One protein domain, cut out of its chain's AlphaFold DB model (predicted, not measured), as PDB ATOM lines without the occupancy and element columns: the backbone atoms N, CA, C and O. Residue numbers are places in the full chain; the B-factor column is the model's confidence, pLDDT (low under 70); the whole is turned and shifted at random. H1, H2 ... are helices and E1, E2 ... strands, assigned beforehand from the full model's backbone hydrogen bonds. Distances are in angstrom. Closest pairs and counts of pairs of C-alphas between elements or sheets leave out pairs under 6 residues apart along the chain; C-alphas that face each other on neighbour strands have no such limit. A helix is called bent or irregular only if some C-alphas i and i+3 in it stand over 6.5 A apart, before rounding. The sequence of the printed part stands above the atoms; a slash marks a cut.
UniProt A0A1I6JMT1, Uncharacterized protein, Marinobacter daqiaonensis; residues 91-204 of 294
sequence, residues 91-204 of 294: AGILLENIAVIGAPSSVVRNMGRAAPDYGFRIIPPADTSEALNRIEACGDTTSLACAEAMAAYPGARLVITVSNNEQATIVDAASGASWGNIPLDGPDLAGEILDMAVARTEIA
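Overview. This is residues 91 to 204 of the 294 residues of an uncharacterized protein of Marinobacter daqiaonensis (UniProt A0A1I6JMT1). A twisted sheet of five strands forms the middle layer, and it curls round H5 on one face, where H1 packs beside E2 and against H5. The opposite face is covered by H2 and H4, with the short H3 farther out against H4, making three layers, helices on both faces of one sheet. The printed part has 114 residues with five named helices and five named strands, in the order E1 H1 E2 H2 H3 H4 E3 E4 E5 H5; the class is mixed, helices and strands. The mixed sheet has the order E2 E1 E3 E4 E5, parallel from E2 to E3 and antiparallel from there on. The whole is compact, with a radius of gyration of the C-alphas of 12.7 A, and spans 38 by 34 by 27 A.

Arrangement. The sheet runs from edge strand E2, residues 120 to 122, through E1, residues 96 to 101, E3, residues 158 to 163, and E4, residues 167 to 172, to edge strand E5, residues 177 to 183. E1 and E3 are parallel at 21 degrees, with N 160 and O 99 at 2.8 A, within hydrogen-bond range. E2 and E1 are parallel at 37 degrees, with N 121 and O 96 at 2.8 A. The pairing is staggered: E1 pairs with E2 over residues 96 to 98 and with E3 over residues 98 to 101. E3, E4 and E5 form a meander, each strand the antiparallel neighbour of the one before, in two hairpins; N 161 and O 169 are 2.8 A apart between E3 and E4, and N 170 and O 179 are 2.8 A apart between E4 and E5. H1, residues 105 to 118, joins E1 to E2 in a strand-helix-strand unit, two parallel neighbour strands with a helix between, and the crossover is right-handed. H1 is on the sheet, its height 2.5 A, at the sheet's level; the closest C-alphas of H1 and E2 are those of Gly 112 and Ile 122, 5.2 A apart. The sheet curls round H5, residues 189 to 201. H1 and H5 touch, with the C-alphas of Met 111 and Ala 190 closest at 5.0 A, at a steep tilt of 45 degrees, the same way. H4, residues 144 to 152, is on the opposite face from H5, at a height over the sheet of 8.7 A, over E4 and only just over E3, on which 3 of its C-alphas fall; the C-alphas of Ala 147 and Val 159 are its closest to E3, 5.9 A. H2, residues 125 to 134, is on the same face as H4 and lies over E1, across the strands at 71 degrees on the local plane. H3, residues 136 to 139, is not on the sheet but touches H4, with the C-alphas of Cys 138 and Cys 146 closest at 4.5 A. Every O i to N i+4 pair is within hydrogen-bond range in H2, H4 and H5; in H1 7 of 10 are, and H3 is too short for such a pair.

Along the chain. E1 begins at C-alpha 96, (179.123, 206.292, 220.515), and is 16.4 A long. H1 is 19.4 A long and irregular: C-alphas 113 and 116 are 7.1 A apart. E2 measures 6.5 A, H2 14.4 A, H3 6.0 A and H4 12.6 A. E3 measures 15.9 A, E4 16.6 A and E5 17.8 A. H5, 18.4 A long, ends at C-alpha 201, (172.676, 209.740, 225.969).

Size, cuts and confidence. The two C-alphas farthest apart are those of Ala 91 and Asn 164, 38.4 A. The printed part has no cut, and each link between named elements is tight. The mean pLDDT of the printed part is 93.6; residues 91 to 92 are under 70.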
ATOM      1  N   ALA A  91     176.853 194.494 212.292       57.06
ATOM      2  CA  ALA A  91     176.372 195.450 211.301       57.06
ATOM      3  C   ALA A  91     175.027 196.057 211.741       57.06
ATOM      4  O   ALA A  91     174.113 195.336 212.149       57.06
ATOM      5  N   GLY A  92     174.924 197.386 211.674       64.38
ATOM      6  CA  GLY A  92     173.727 198.138 212.068       64.38
ATOM      7  C   GLY A  92     173.684 198.610 213.526       64.38
ATOM      8  O   GLY A  92     172.772 199.356 213.872       64.38
ATOM      9  N   ILE A  93     174.653 198.245 214.375       81.06
ATOM     10  CA  ILE A  93     174.800 198.843 215.712       81.06
ATOM     11  C   ILE A  93     175.838 199.962 215.632       81.06
ATOM     12  O   ILE A  93     177.014 199.702 215.384       81.06
ATOM     13  N   LEU A  94     175.414 201.204 215.868       90.44
ATOM     14  CA  LEU A  94     176.325 202.341 215.958       90.44
ATOM     15  C   LEU A  94     176.784 202.544 217.403       90.44
ATOM     16  O   LEU A  94     175.957 202.735 218.292       90.44
ATOM     17  N   LEU A  95     178.100 202.534 217.629       94.12
ATOM     18  CA  LEU A  95     178.679 202.831 218.942       94.12
ATOM     19  C   LEU A  95     179.048 204.308 219.061       94.12
ATOM     20  O   LEU A  95     179.647 204.889 218.149       94.12
ATOM     21  N   GLU A  96     178.755 204.906 220.211       95.00
ATOM     22  CA  GLU A  96     179.123 206.292 220.515       95.00
ATOM     23  C   GLU A  96     180.486 206.360 221.183       95.00
ATOM     24  O   GLU A  96     180.803 205.583 222.084       95.00
ATOM     25  N   ASN A  97     181.302 207.320 220.765       96.69
ATOM     26  CA  ASN A  97     182.600 207.534 221.382       96.69
ATOM     27  C   ASN A  97     182.447 208.308 222.700       96.69
ATOM     28  O   ASN A  97     181.817 209.368 222.741       96.69
ATOM     29  N   ILE A  98     183.096 207.826 223.757       97.81
ATOM     30  CA  ILE A  98     183.186 208.494 225.059       97.81
ATOM     31  C   ILE A  98     184.651 208.800 225.364       97.81
ATOM     32  O   ILE A  98     185.499 207.906 225.329       97.81
ATOM     33  N   ALA A  99     184.942 210.053 225.710       97.94
ATOM     34  CA  ALA A  99     186.227 210.456 226.269       97.94
ATOM     35  C   ALA A  99     186.154 210.425 227.801       97.94
ATOM     36  O   ALA A  99     185.252 211.018 228.395       97.94
ATOM     37  N   VAL A 100     187.114 209.756 228.442       97.81
ATOM     38  CA  VAL A 100     187.207 209.669 229.907       97.81
ATOM     39  C   VAL A 100     188.517 210.299 230.366       97.81
ATOM     40  O   VAL A 100     189.594 209.904 229.922       97.81
ATOM     41  N   ILE A 101     188.425 211.276 231.263       97.12
ATOM     42  CA  ILE A 101     189.533 212.124 231.708       97.12
ATOM     43  C   ILE A 101     189.667 212.008 233.227       97.12
ATOM     44  O   ILE A 101     188.672 212.014 233.944       97.12
ATOM     45  N   GLY A 102     190.897 211.894 233.733       95.06
ATOM     46  CA  GLY A 102     191.183 211.891 235.177       95.06
ATOM     47  C   GLY A 102     190.906 210.571 235.910       95.06
ATOM     48  O   GLY A 102     191.352 210.409 237.044       95.06
ATOM     49  N   ALA A 103     190.248 209.600 235.270       94.50
ATOM     50  CA  ALA A 103     189.996 208.289 235.863       94.50
ATOM     51  C   ALA A 103     191.263 207.400 235.906       94.50
ATOM     52  O   ALA A 103     192.123 207.495 235.021       94.50
ATOM     53  N   PRO A 104     191.379 206.466 236.872       93.75
ATOM     54  CA  PRO A 104     192.486 205.516 236.929       93.75
ATOM     55  C   PRO A 104     192.538 204.623 235.683       93.75
ATOM     56  O   PRO A 104     191.512 204.188 235.162       93.75
ATOM     57  N   SER A 105     193.743 204.254 235.242       93.12
ATOM     58  CA  SER A 105     193.925 203.437 234.030       93.12
ATOM     59  C   SER A 105     193.254 202.058 234.104       93.12
ATOM     60  O   SER A 105     192.885 201.495 233.073       93.12
ATOM     61  N   SER A 106     193.080 201.497 235.304       93.56
ATOM     62  CA  SER A 106     192.311 200.268 235.528       93.56
ATOM     63  C   SER A 106     190.825 200.462 235.230       93.56
ATOM     64  O   SER A 106     190.232 199.619 234.562       93.56
ATOM     65  N   VAL A 107     190.248 201.585 235.660       94.50
ATOM     66  CA  VAL A 107     188.840 201.938 235.438       94.50
ATOM     67  C   VAL A 107     188.592 202.149 233.952       94.50
ATOM     68  O   VAL A 107     187.738 201.476 233.389       94.50
ATOM     69  N   VAL A 108     189.409 202.970 233.282       95.69
ATOM     70  CA  VAL A 108     189.269 203.220 231.835       95.69
ATOM     71  C   VAL A 108     189.406 201.927 231.023       95.69
ATOM     72  O   VAL A 108     188.668 201.700 230.068       95.69
ATOM     73  N   ARG A 109     190.314 201.026 231.419       94.81
ATOM     74  CA  ARG A 109     190.481 199.718 230.766       94.81
ATOM     75  C   ARG A 109     189.276 198.804 230.972       94.81
ATOM     76  O   ARG A 109     188.907 198.089 230.044       94.81
ATOM     77  N   ASN A 110     188.697 198.798 232.169       95.50
ATOM     78  CA  ASN A 110     187.494 198.023 232.464       95.50
ATOM     79  C   ASN A 110     186.292 198.583 231.698       95.50
ATOM     80  O   ASN A 110     185.593 197.812 231.045       95.50
ATOM     81  N   MET A 111     186.138 199.910 231.666       96.12
ATOM     82  CA  MET A 111     185.146 200.580 230.827       96.12
ATOM     83  C   MET A 111     185.328 200.201 229.360       96.12
ATOM     84  O   MET A 111     184.368 199.801 228.727       96.12
ATOM     85  N   GLY A 112     186.550 200.232 228.822       94.75
ATOM     86  CA  GLY A 112     186.808 199.867 227.425       94.75
ATOM     87  C   GLY A 112     186.397 198.437 227.055       94.75
ATOM     88  O   GLY A 112     186.106 198.177 225.893       94.75
ATOM     89  N   ARG A 113     186.353 197.514 228.025       94.12
ATOM     90  CA  ARG A 113     185.883 196.135 227.808       94.12
ATOM     91  C   ARG A 113     184.365 196.013 227.868       94.12
ATOM     92  O   ARG A 113     183.824 195.223 227.111       94.12
ATOM     93  N   ALA A 114     183.721 196.748 228.771       95.25
ATOM     94  CA  ALA A 114     182.278 196.679 228.988       95.25
ATOM     95  C   ALA A 114     181.490 197.614 228.056       95.25
ATOM     96  O   ALA A 114     180.375 197.297 227.674       95.25
ATOM     97  N   ALA A 115     182.076 198.740 227.645       95.81
ATOM     98  CA  ALA A 115     181.430 199.801 226.874       95.81
ATOM     99  C   ALA A 115     180.647 199.328 225.634       95.81
ATOM    100  O   ALA A 115     179.548 199.844 225.438       95.81
ATOM    101  N   PRO A 116     181.116 198.352 224.827       93.94
ATOM    102  CA  PRO A 116     180.342 197.885 223.675       93.94
ATOM    103  C   PRO A 116     178.969 197.316 224.048       93.94
ATOM    104  O   PRO A 116     178.009 197.536 223.314       93.94
ATOM    105  N   ASP A 117     178.849 196.663 225.209       92.69
ATOM    106  CA  ASP A 117     177.575 196.128 225.714       92.69
ATOM    107  C   ASP A 117     176.593 197.248 226.107       92.69
ATOM    108  O   ASP A 117     175.390 197.023 226.212       92.69
ATOM    109  N   TYR A 118     177.109 198.468 226.274       93.81
ATOM    110  CA  TYR A 118     176.367 199.691 226.570       93.81
ATOM    111  C   TYR A 118     176.138 200.577 225.333       93.81
ATOM    112  O   TYR A 118     175.600 201.674 225.460       93.81
ATOM    113  N   GLY A 119     176.549 200.143 224.136       93.50
ATOM    114  CA  GLY A 119     176.463 200.966 222.922       93.50
ATOM    115  C   GLY A 119     177.575 202.017 222.809       93.50
ATOM    116  O   GLY A 119     177.455 202.979 222.051       93.50
ATOM    117  N   PHE A 120     178.675 201.837 223.543       96.12
ATOM    118  CA  PHE A 120     179.768 202.797 223.618       96.12
ATOM    119  C   PHE A 120     181.103 202.232 223.148       96.12
ATOM    120  O   PHE A 120     181.409 201.046 223.250       96.12
ATOM    121  N   ARG A 121     181.964 203.144 222.710       95.31
ATOM    122  CA  ARG A 121     183.391 202.931 222.509       95.31
ATOM    123  C   ARG A 121     184.145 203.952 223.347       95.31
ATOM    124  O   ARG A 121     183.936 205.154 223.220       95.31
ATOM    125  N   ILE A 122     185.063 203.486 224.186       97.00
ATOM    126  CA  ILE A 122     185.950 204.395 224.913       97.00
ATOM    127  C   ILE A 122     187.059 204.851 223.966       97.00
ATOM    128  O   ILE A 122     187.762 204.020 223.384       97.00
ATOM    129  N   ILE A 123     187.213 206.165 223.812       96.31
ATOM    130  CA  ILE A 123     188.324 206.744 223.058       96.31
ATOM    131  C   ILE A 123     189.626 206.389 223.785       96.31
ATOM    132  O   ILE A 123     189.705 206.543 225.009       96.31
ATOM    133  N   PRO A 124     190.664 205.915 223.073       94.00
ATOM    134  CA  PRO A 124     191.934 205.587 223.698       94.00
ATOM    135  C   PRO A 124     192.502 206.756 224.525       94.00
ATOM    136  O   PRO A 124     192.425 207.916 224.106       94.00
ATOM    137  N   PRO A 125     193.128 206.485 225.689       94.12
ATOM    138  CA  PRO A 125     193.707 207.541 226.522       94.12
ATOM    139  C   PRO A 125     194.777 208.377 225.812       94.12
ATOM    140  O   PRO A 125     194.912 209.561 226.104       94.12
ATOM    141  N   ALA A 126     195.524 207.772 224.882       93.12
ATOM    142  CA  ALA A 126     196.528 208.473 224.086       93.12
ATOM    143  C   ALA A 126     195.882 209.543 223.193       93.12
ATOM    144  O   ALA A 126     196.275 210.703 223.267       93.12
ATOM    145  N   ASP A 127     194.838 209.175 222.449       94.19
ATOM    146  CA  ASP A 127     194.117 210.079 221.546       94.19
ATOM    147  C   ASP A 127     193.384 211.173 222.335       94.19
ATOM    148  O   ASP A 127     193.408 212.345 221.962       94.19
ATOM    149  N   THR A 128     192.799 210.808 223.483       95.88
ATOM    150  CA  THR A 128     192.188 211.771 224.412       95.88
ATOM    151  C   THR A 128     193.231 212.776 224.905       95.88
ATOM    152  O   THR A 128     193.006 213.981 224.839       95.88
ATOM    153  N   SER A 129     194.394 212.307 225.368       95.56
ATOM    154  CA  SER A 129     195.464 213.188 225.846       95.56
ATOM    155  C   SER A 129     196.030 214.070 224.738       95.56
ATOM    156  O   SER A 129     196.347 215.229 224.997       95.56
ATOM    157  N   GLU A 130     196.191 213.546 223.524       94.94
ATOM    158  CA  GLU A 130     196.655 214.331 222.385       94.94
ATOM    159  C   GLU A 130     195.672 215.456 222.054       94.94
ATOM    160  O   GLU A 130     196.094 216.605 221.902       94.94
ATOM    161  N   ALA A 131     194.375 215.148 221.992       95.00
ATOM    162  CA  ALA A 131     193.337 216.132 221.715       95.00
ATOM    163  C   ALA A 131     193.306 217.237 222.781       95.00
ATOM    164  O   ALA A 131     193.370 218.418 222.439       95.00
ATOM    165  N   LEU A 132     193.328 216.872 224.068       96.81
ATOM    166  CA  LEU A 132     193.356 217.835 225.177       96.81
ATOM    167  C   LEU A 132     194.555 218.792 225.115       96.81
ATOM    168  O   LEU A 132     194.423 219.962 225.456       96.81
ATOM    169  N   ASN A 133     195.715 218.318 224.654       96.44
ATOM    170  CA  ASN A 133     196.922 219.140 224.541       96.44
ATOM    171  C   ASN A 133     196.908 220.094 223.334       96.44
ATOM    172  O   ASN A 133     197.699 221.036 223.295       96.44
ATOM    173  N   ARG A 134     196.064 219.838 222.328       94.94
ATOM    174  CA  ARG A 134     195.994 220.636 221.091       94.94
ATOM    175  C   ARG A 134     194.790 221.569 221.044       94.94
ATOM    176  O   ARG A 134     194.837 222.582 220.351       94.94
ATOM    177  N   ILE A 135     193.717 221.229 221.749       94.12
ATOM    178  CA  ILE A 135     192.472 221.993 221.759       94.12
ATOM    179  C   ILE A 135     192.540 223.036 222.875       94.12
ATOM    180  O   ILE A 135     192.401 222.714 224.050       94.12
ATOM    181  N   GLU A 136     192.688 224.309 222.508       94.69
ATOM    182  CA  GLU A 136     192.754 225.423 223.471       94.69
ATOM    183  C   GLU A 136     191.515 225.495 224.381       94.69
ATOM    184  O   GLU A 136     191.632 225.716 225.587       94.69
ATOM    185  N   ALA A 137     190.326 225.221 223.829       94.19
ATOM    186  CA  ALA A 137     189.068 225.200 224.579       94.19
ATOM    187  C   ALA A 137     189.054 224.169 225.727       94.19
ATOM    188  O   ALA A 137     188.270 224.306 226.664       94.19
ATOM    189  N   CYS A 138     189.942 223.171 225.692       96.62
ATOM    190  CA  CYS A 138     190.076 222.148 226.724       96.62
ATOM    191  C   CYS A 138     190.985 222.538 227.894       96.62
ATOM    192  O   CYS A 138     191.285 221.691 228.735       96.62
ATOM    193  N   GLY A 139     191.340 223.824 228.025       94.31
ATOM    194  CA  GLY A 139     191.862 224.367 229.285       94.31
ATOM    195  C   GLY A 139     190.906 224.153 230.472       94.31
ATOM    196  O   GLY A 139     191.360 224.016 231.606       94.31
ATOM    197  N   ASP A 140     189.600 224.057 230.203       96.12
ATOM    198  CA  ASP A 140     188.591 223.531 231.125       96.12
ATOM    199  C   ASP A 140     187.890 222.322 230.487       96.12
ATOM    200  O   ASP A 140     187.037 222.470 229.604       96.12
ATOM    201  N   THR A 141     188.231 221.116 230.952       96.31
ATOM    202  CA  THR A 141     187.687 219.847 230.435       96.31
ATOM    203  C   THR A 141     186.218 219.618 230.788       96.31
ATOM    204  O   THR A 141     185.603 218.680 230.284       96.31
ATOM    205  N   THR A 142     185.646 220.455 231.656       96.50
ATOM    206  CA  THR A 142     184.227 220.415 232.039       96.50
ATOM    207  C   THR A 142     183.375 221.430 231.278       96.50
ATOM    208  O   THR A 142     182.155 221.473 231.451       96.50
ATOM    209  N   SER A 143     184.000 222.231 230.411       96.81
ATOM    210  CA  SER A 143     183.313 223.223 229.593       96.81
ATOM    211  C   SER A 143     182.613 222.595 228.383       96.81
ATOM    212  O   SER A 143     183.077 221.612 227.800       96.81
ATOM    213  N   LEU A 144     181.511 223.218 227.952       95.25
ATOM    214  CA  LEU A 144     180.836 222.836 226.708       95.25
ATOM    215  C   LEU A 144     181.742 223.040 225.486       95.25
ATOM    216  O   LEU A 144     181.755 222.197 224.601       95.25
ATOM    217  N   ALA A 145     182.552 224.102 225.473       95.62
ATOM    218  CA  ALA A 145     183.461 224.390 224.365       95.62
ATOM    219  C   ALA A 145     184.510 223.279 224.166       95.62
ATOM    220  O   ALA A 145     184.805 222.905 223.031       95.62
ATOM    221  N   CYS A 146     185.046 222.712 225.254       97.12
ATOM    222  CA  CYS A 146     185.914 221.540 225.154       97.12
ATOM    223  C   CYS A 146     185.151 220.332 224.598       97.12
ATOM    224  O   CYS A 146     185.645 219.666 223.693       97.12
ATOM    225  N   ALA A 147     183.939 220.066 225.096       96.44
ATOM    226  CA  ALA A 147     183.138 218.938 224.630       96.44
ATOM    227  C   ALA A 147     182.783 219.040 223.136       96.44
ATOM    228  O   ALA A 147     182.949 218.065 222.410       96.44
ATOM    229  N   GLU A 148     182.377 220.215 222.652       94.25
ATOM    230  CA  GLU A 148     182.099 220.467 221.231       94.25
ATOM    231  C   GLU A 148     183.341 220.259 220.354       94.25
ATOM    232  O   GLU A 148     183.262 219.633 219.296       94.25
ATOM    233  N   ALA A 149     184.510 220.716 220.811       94.44
ATOM    234  CA  ALA A 149     185.762 220.490 220.096       94.44
ATOM    235  C   ALA A 149     186.151 219.001 220.068       94.44
ATOM    236  O   ALA A 149     186.505 218.475 219.010       94.44
ATOM    237  N   MET A 150     186.011 218.301 221.199       96.25
ATOM    238  CA  MET A 150     186.241 216.855 221.302       96.25
ATOM    239  C   MET A 150     185.260 216.050 220.436       96.25
ATOM    240  O   MET A 150     185.625 214.987 219.933       96.25
ATOM    241  N   ALA A 151     184.041 216.553 220.217       95.31
ATOM    242  CA  ALA A 151     183.040 215.939 219.344       95.31
ATOM    243  C   ALA A 151     183.377 216.039 217.857       95.31
ATOM    244  O   ALA A 151     183.030 215.135 217.100       95.31
ATOM    245  N   ALA A 152     184.076 217.094 217.431       92.00
ATOM    246  CA  ALA A 152     184.635 217.162 216.083       92.00
ATOM    247  C   ALA A 152     185.815 216.185 215.944       92.00
ATOM    248  O   ALA A 152     185.832 215.326 215.058       92.00
ATOM    249  N   TYR A 153     186.777 216.264 216.866       91.69
ATOM    250  CA  TYR A 153     187.902 215.337 216.944       91.69
ATOM    251  C   TYR A 153     188.366 215.189 218.401       91.69
ATOM    252  O   TYR A 153     188.672 216.199 219.033       91.69
ATOM    253  N   PRO A 154     188.447 213.963 218.953       94.75
ATOM    254  CA  PRO A 154     188.439 212.665 218.269       94.75
ATOM    255  C   PRO A 154     187.042 212.028 218.120       94.75
ATOM    256  O   PRO A 154     186.922 210.810 218.026       94.75
ATOM    257  N   GLY A 155     185.969 212.823 218.113       95.12
ATOM    258  CA  GLY A 155     184.610 212.324 217.889       95.12
ATOM    259  C   GLY A 155     183.827 212.004 219.154       95.12
ATOM    260  O   GLY A 155     182.879 211.231 219.071       95.12
ATOM    261  N   ALA A 156     184.233 212.525 220.313       96.81
ATOM    262  CA  ALA A 156     183.600 212.237 221.596       96.81
ATOM    263  C   ALA A 156     182.182 212.815 221.660       96.81
ATOM    264  O   ALA A 156     182.005 214.030 221.609       96.81
ATOM    265  N   ARG A 157     181.172 211.965 221.852       95.62
ATOM    266  CA  ARG A 157     179.826 212.435 222.194       95.62
ATOM    267  C   ARG A 157     179.782 212.911 223.643       95.62
ATOM    268  O   ARG A 157     179.319 214.014 223.920       95.62
ATOM    269  N   LEU A 158     180.281 212.078 224.556       97.62
ATOM    270  CA  LEU A 158     180.395 212.412 225.971       97.62
ATOM    271  C   LEU A 158     181.847 212.687 226.350       97.62
ATOM    272  O   LEU A 158     182.740 211.896 226.036       97.62
ATOM    273  N   VAL A 159     182.054 213.759 227.109       98.12
ATOM    274  CA  VAL A 159     183.292 214.011 227.848       98.12
ATOM    275  C   VAL A 159     183.005 213.816 229.330       98.12
ATOM    276  O   VAL A 159     182.232 214.560 229.934       98.12
ATOM    277  N   ILE A 160     183.623 212.790 229.911       98.19
ATOM    278  CA  ILE A 160     183.469 212.418 231.316       98.19
ATOM    279  C   ILE A 160     184.768 212.757 232.040       98.19
ATOM    280  O   ILE A 160     185.791 212.105 231.842       98.19
ATOM    281  N   THR A 161     184.727 213.776 232.893       97.94
ATOM    282  CA  THR A 161     185.849 214.146 233.760       97.94
ATOM    283  C   THR A 161     185.619 213.574 235.151       97.94
ATOM    284  O   THR A 161     184.625 213.900 235.796       97.94
ATOM    285  N   VAL A 162     186.542 212.741 235.623       96.31
ATOM    286  CA  VAL A 162     186.545 212.173 236.973       96.31
ATOM    287  C   VAL A 162     187.546 212.934 237.836       96.31
ATOM    288  O   VAL A 162     188.730 213.012 237.510       96.31
ATOM    289  N   SER A 163     187.072 213.471 238.957       93.88
ATOM    290  CA  SER A 163     187.857 214.232 239.929       93.88
ATOM    291  C   SER A 163     187.981 213.459 241.236       93.88
ATOM    292  O   SER A 163     186.985 213.009 241.804       93.88
ATOM    293  N   ASN A 164     189.218 213.310 241.718       88.50
ATOM    294  CA  ASN A 164     189.568 212.611 242.964       88.50
ATOM    295  C   ASN A 164     189.039 211.166 243.077       88.50
ATOM    296  O   ASN A 164     189.051 210.607 244.165       88.50
ATOM    297  N   ASN A 165     188.599 210.554 241.972       84.44
ATOM    298  CA  ASN A 165     187.897 209.263 241.934       84.44
ATOM    299  C   ASN A 165     186.566 209.220 242.707       84.44
ATOM    300  O   ASN A 165     186.036 208.139 242.921       84.44
ATOM    301  N   GLU A 166     186.031 210.371 243.111       89.94
ATOM    302  CA  GLU A 166     184.828 210.468 243.950       89.94
ATOM    303  C   GLU A 166     183.700 211.226 243.257       89.94
ATOM    304  O   GLU A 166     182.554 211.174 243.696       89.94
ATOM    305  N   GLN A 167     184.021 211.989 242.211       95.06
ATOM    306  CA  GLN A 167     183.048 212.806 241.505       95.06
ATOM    307  C   GLN A 167     183.266 212.748 240.003       95.06
ATOM    308  O   GLN A 167     184.402 212.793 239.530       95.06
ATOM    309  N   ALA A 168     182.170 212.703 239.255       96.44
ATOM    310  CA  ALA A 168     182.162 212.825 237.811       96.44
ATOM    311  C   ALA A 168     181.437 214.101 237.375       96.44
ATOM    312  O   ALA A 168     180.411 214.499 237.935       96.44
ATOM    313  N   THR A 169     181.964 214.707 236.320       97.56
ATOM    314  CA  THR A 169     181.265 215.693 235.503       97.56
ATOM    315  C   THR A 169     181.129 215.130 234.099       97.56
ATOM    316  O   THR A 169     182.123 214.738 233.492       97.56
ATOM    317  N   ILE A 170     179.900 215.083 233.593       97.44
ATOM    318  CA  ILE A 170     179.569 214.597 232.253       97.44
ATOM    319  C   ILE A 170     179.087 215.783 231.429       97.44
ATOM    320  O   ILE A 170     178.162 216.486 231.841       97.44
ATOM    321  N   VAL A 171     179.682 215.969 230.258       97.38
ATOM    322  CA  VAL A 171     179.231 216.932 229.250       97.38
ATOM    323  C   VAL A 171     178.876 216.164 227.982       97.38
ATOM    324  O   VAL A 171     179.699 215.405 227.477       97.38
ATOM    325  N   ASP A 172     177.652 216.344 227.489       95.75
ATOM    326  CA  ASP A 172     177.175 215.764 226.231       95.75
ATOM    327  C   ASP A 172     177.233 216.820 225.129       95.75
ATOM    328  O   ASP A 172     176.459 217.780 225.132       95.75
ATOM    329  N   ALA A 173     178.149 216.638 224.183       93.50
ATOM    330  CA  ALA A 173     178.363 217.559 223.076       93.50
ATOM    331  C   ALA A 173     177.247 217.506 222.023       93.50
ATOM    332  O   ALA A 173     177.032 218.489 221.317       93.50
ATOM    333  N   ALA A 174     176.514 216.389 221.918       90.75
ATOM    334  CA  ALA A 174     175.396 216.284 220.981       90.75
ATOM    335  C   ALA A 174     174.194 217.112 221.457       90.75
ATOM    336  O   ALA A 174     173.532 217.784 220.666       90.75
ATOM    337  N   SER A 175     173.911 217.083 222.763       91.69
ATOM    338  CA  SER A 175     172.770 217.802 223.335       91.69
ATOM    339  C   SER A 175     173.120 219.163 223.942       91.69
ATOM    340  O   SER A 175     172.218 219.964 224.181       91.69
ATOM    341  N   GLY A 176     174.395 219.442 224.219       91.56
ATOM    342  CA  GLY A 176     174.839 220.622 224.970       91.56
ATOM    343  C   GLY A 176     174.495 220.565 226.465       91.56
ATOM    344  O   GLY A 176     174.485 221.588 227.161       91.56
ATOM    345  N   ALA A 177     174.137 219.386 226.974       94.12
ATOM    346  CA  ALA A 177     173.810 219.177 228.375       94.12
ATOM    347  C   ALA A 177     175.070 218.921 229.215       94.12
ATOM    348  O   ALA A 177     176.074 218.402 228.736       94.12
ATOM    349  N   SER A 178     175.012 219.295 230.494       94.88
ATOM    350  CA  SER A 178     176.105 219.086 231.442       94.88
ATOM    351  C   SER A 178     175.550 218.747 232.819       94.88
ATOM    352  O   SER A 178     174.547 219.326 233.259       94.88
ATOM    353  N   TRP A 179     176.209 217.804 233.486       94.50
ATOM    354  CA  TRP A 179     175.904 217.336 234.832       94.50
ATOM    355  C   TRP A 179     177.204 217.248 235.617       94.50
ATOM    356  O   TRP A 179     178.062 216.433 235.295       94.50
ATOM    357  N   GLY A 180     177.350 218.095 236.632       93.81
ATOM    358  CA  GLY A 180     178.547 218.151 237.469       93.81
ATOM    359  C   GLY A 180     178.319 217.619 238.878       93.81
ATOM    360  O   GLY A 180     177.179 217.549 239.345       93.81
ATOM    361  N   ASN A 181     179.426 217.325 239.564       90.88
ATOM    362  CA  ASN A 181     179.465 216.872 240.960       90.88
ATOM    363  C   ASN A 181     178.636 215.601 241.207       90.88
ATOM    364  O   ASN A 181     177.989 215.472 242.247       90.88
ATOM    365  N   ILE A 182     178.615 214.687 240.236       94.06
ATOM    366  CA  ILE A 182     177.922 213.412 240.393       94.06
ATOM    367  C   ILE A 182     178.786 212.539 241.306       94.06
ATOM    368  O   ILE A 182     179.928 212.277 240.929       94.06
ATOM    369  N   PRO A 183     178.311 212.138 242.496       94.00
ATOM    370  CA  PRO A 183     179.093 211.289 243.385       94.00
ATOM    371  C   PRO A 183     179.340 209.924 242.738       94.00
ATOM    372  O   PRO A 183     178.464 209.409 242.050       94.00
ATOM    373  N   LEU A 184     180.530 209.381 242.978       93.00
ATOM    374  CA  LEU A 184     180.964 208.044 242.593       93.00
ATOM    375  C   LEU A 184     181.237 207.269 243.883       93.00
ATOM    376  O   LEU A 184     182.211 207.563 244.584       93.00
ATOM    377  N   ASP A 185     180.359 206.339 244.238       88.12
ATOM    378  CA  ASP A 185     180.426 205.611 245.514       88.12
ATOM    379  C   ASP A 185     180.386 204.082 245.359       88.12
ATOM    380  O   ASP A 185     180.562 203.346 246.340       88.12
ATOM    381  N   GLY A 186     180.219 203.594 244.129       81.50
ATOM    382  CA  GLY A 186     180.105 202.183 243.820       81.50
ATOM    383  C   GLY A 186     181.434 201.416 243.890       81.50
ATOM    384  O   GLY A 186     182.506 201.940 243.581       81.50
ATOM    385  N   PRO A 187     181.391 200.114 244.238       84.69
ATOM    386  CA  PRO A 187     182.565 199.241 244.172       84.69
ATOM    387  C   PRO A 187     183.001 198.932 242.726       84.69
ATOM    388  O   PRO A 187     184.144 198.529 242.513       84.69
ATOM    389  N   ASP A 188     182.107 199.112 241.746       91.62
ATOM    390  CA  ASP A 188     182.389 199.013 240.312       91.62
ATOM    391  C   ASP A 188     182.222 200.374 239.632       91.62
ATOM    392  O   ASP A 188     181.201 200.685 239.018       91.62
ATOM    393  N   LEU A 189     183.275 201.179 239.730       92.38
ATOM    394  CA  LEU A 189     183.305 202.516 239.155       92.38
ATOM    395  C   LEU A 189     183.139 202.521 237.625       92.38
ATOM    396  O   LEU A 189     182.624 203.478 237.057       92.38
ATOM    397  N   ALA A 190     183.596 201.470 236.936       94.31
ATOM    398  CA  ALA A 190     183.503 201.404 235.481       94.31
ATOM    399  C   ALA A 190     182.053 201.195 235.030       94.31
ATOM    400  O   ALA A 190     181.589 201.921 234.151       94.31
ATOM    401  N   GLY A 191     181.353 200.237 235.646       94.75
ATOM    402  CA  GLY A 191     179.930 200.002 235.405       94.75
ATOM    403  C   GLY A 191     179.080 201.217 235.766       94.75
ATOM    404  O   GLY A 191     178.287 201.666 234.946       94.75
ATOM    405  N   GLU A 192     179.331 201.829 236.927       94.31
ATOM    406  CA  GLU A 192     178.604 203.023 237.380       94.31
ATOM    407  C   GLU A 192     178.713 204.187 236.380       94.31
ATOM    408  O   GLU A 192     177.710 204.810 236.026       94.31
ATOM    409  N   ILE A 193     179.913 204.461 235.853       95.75
ATOM    410  CA  ILE A 193     180.101 205.511 234.841       95.75
ATOM    411  C   ILE A 193     179.362 205.175 233.536       95.75
ATOM    412  O   ILE A 193     178.797 206.077 232.913       95.75
ATOM    413  N   LEU A 194     179.348 203.909 233.114       96.62
ATOM    414  CA  LEU A 194     178.648 203.479 231.898       96.62
ATOM    415  C   LEU A 194     177.122 203.549 232.050       96.62
ATOM    416  O   LEU A 194     176.455 204.059 231.152       96.62
ATOM    417  N   ASP A 195     176.575 203.134 233.195       95.12
ATOM    418  CA  ASP A 195     175.147 203.266 233.510       95.12
ATOM    419  C   ASP A 195     174.713 204.739 233.464       95.12
ATOM    420  O   ASP A 195     173.693 205.096 232.865       95.12
ATOM    421  N   MET A 196     175.525 205.625 234.051       94.62
ATOM    422  CA  MET A 196     175.284 207.062 233.970       94.62
ATOM    423  C   MET A 196     175.355 207.575 232.535       94.62
ATOM    424  O   MET A 196     174.518 208.393 232.156       94.62
ATOM    425  N   ALA A 197     176.327 207.119 231.741       96.00
ATOM    426  CA  ALA A 197     176.458 207.508 230.342       96.00
ATOM    427  C   ALA A 197     175.196 207.153 229.543       96.00
ATOM    428  O   ALA A 197     174.656 208.042 228.889       96.00
ATOM    429  N   VAL A 198     174.662 205.929 229.678       95.19
ATOM    430  CA  VAL A 198     173.398 205.516 229.028       95.19
ATOM    431  C   VAL A 198     172.262 206.463 229.391       95.19
ATOM    432  O   VAL A 198     171.613 207.027 228.514       95.19
ATOM    433  N   ALA A 199     172.068 206.719 230.686       92.75
ATOM    434  CA  ALA A 199     170.994 207.597 231.141       92.75
ATOM    435  C   ALA A 199     171.108 209.033 230.589       92.75
ATOM    436  O   ALA A 199     170.112 209.754 230.523       92.75
ATOM    437  N   ARG A 200     172.316 209.491 230.225       93.44
ATOM    438  CA  ARG A 200     172.528 210.829 229.646       93.44
ATOM    439  C   ARG A 200     172.387 210.851 228.132       93.44
ATOM    440  O   ARG A 200     171.909 211.856 227.606       93.44
ATOM    441  N   THR A 201     172.761 209.783 227.435       92.94
ATOM    442  CA  THR A 201     172.676 209.740 225.969       92.94
ATOM    443  C   THR A 201     171.250 209.561 225.466       92.94
ATOM    444  O   THR A 201     170.958 210.005 224.361       92.94
ATOM    445  N   GLU A 202     170.314 209.076 226.289       91.00
ATOM    446  CA  GLU A 202     168.881 209.004 225.943       91.00
ATOM    447  C   GLU A 202     168.240 210.359 225.568       91.00
ATOM    448  O   GLU A 202     167.188 210.403 224.929       91.00
ATOM    449  N   ILE A 203     168.859 211.488 225.932       88.62
ATOM    450  CA  ILE A 203     168.322 212.838 225.676       88.62
ATOM    451  C   ILE A 203     168.335 213.207 224.189       88.62
ATOM    452  O   ILE A 203     167.479 213.982 223.747       88.62
ATOM    453  N   ALA A 204     169.297 212.680 223.428       88.44
ATOM    454  CA  ALA A 204     169.494 212.980 222.014       88.44
ATOM    455  C   ALA A 204     169.831 211.703 221.223       88.44
ATOM    456  O   ALA A 204     170.476 210.801 221.759       88.44
TER     457      ALA A 204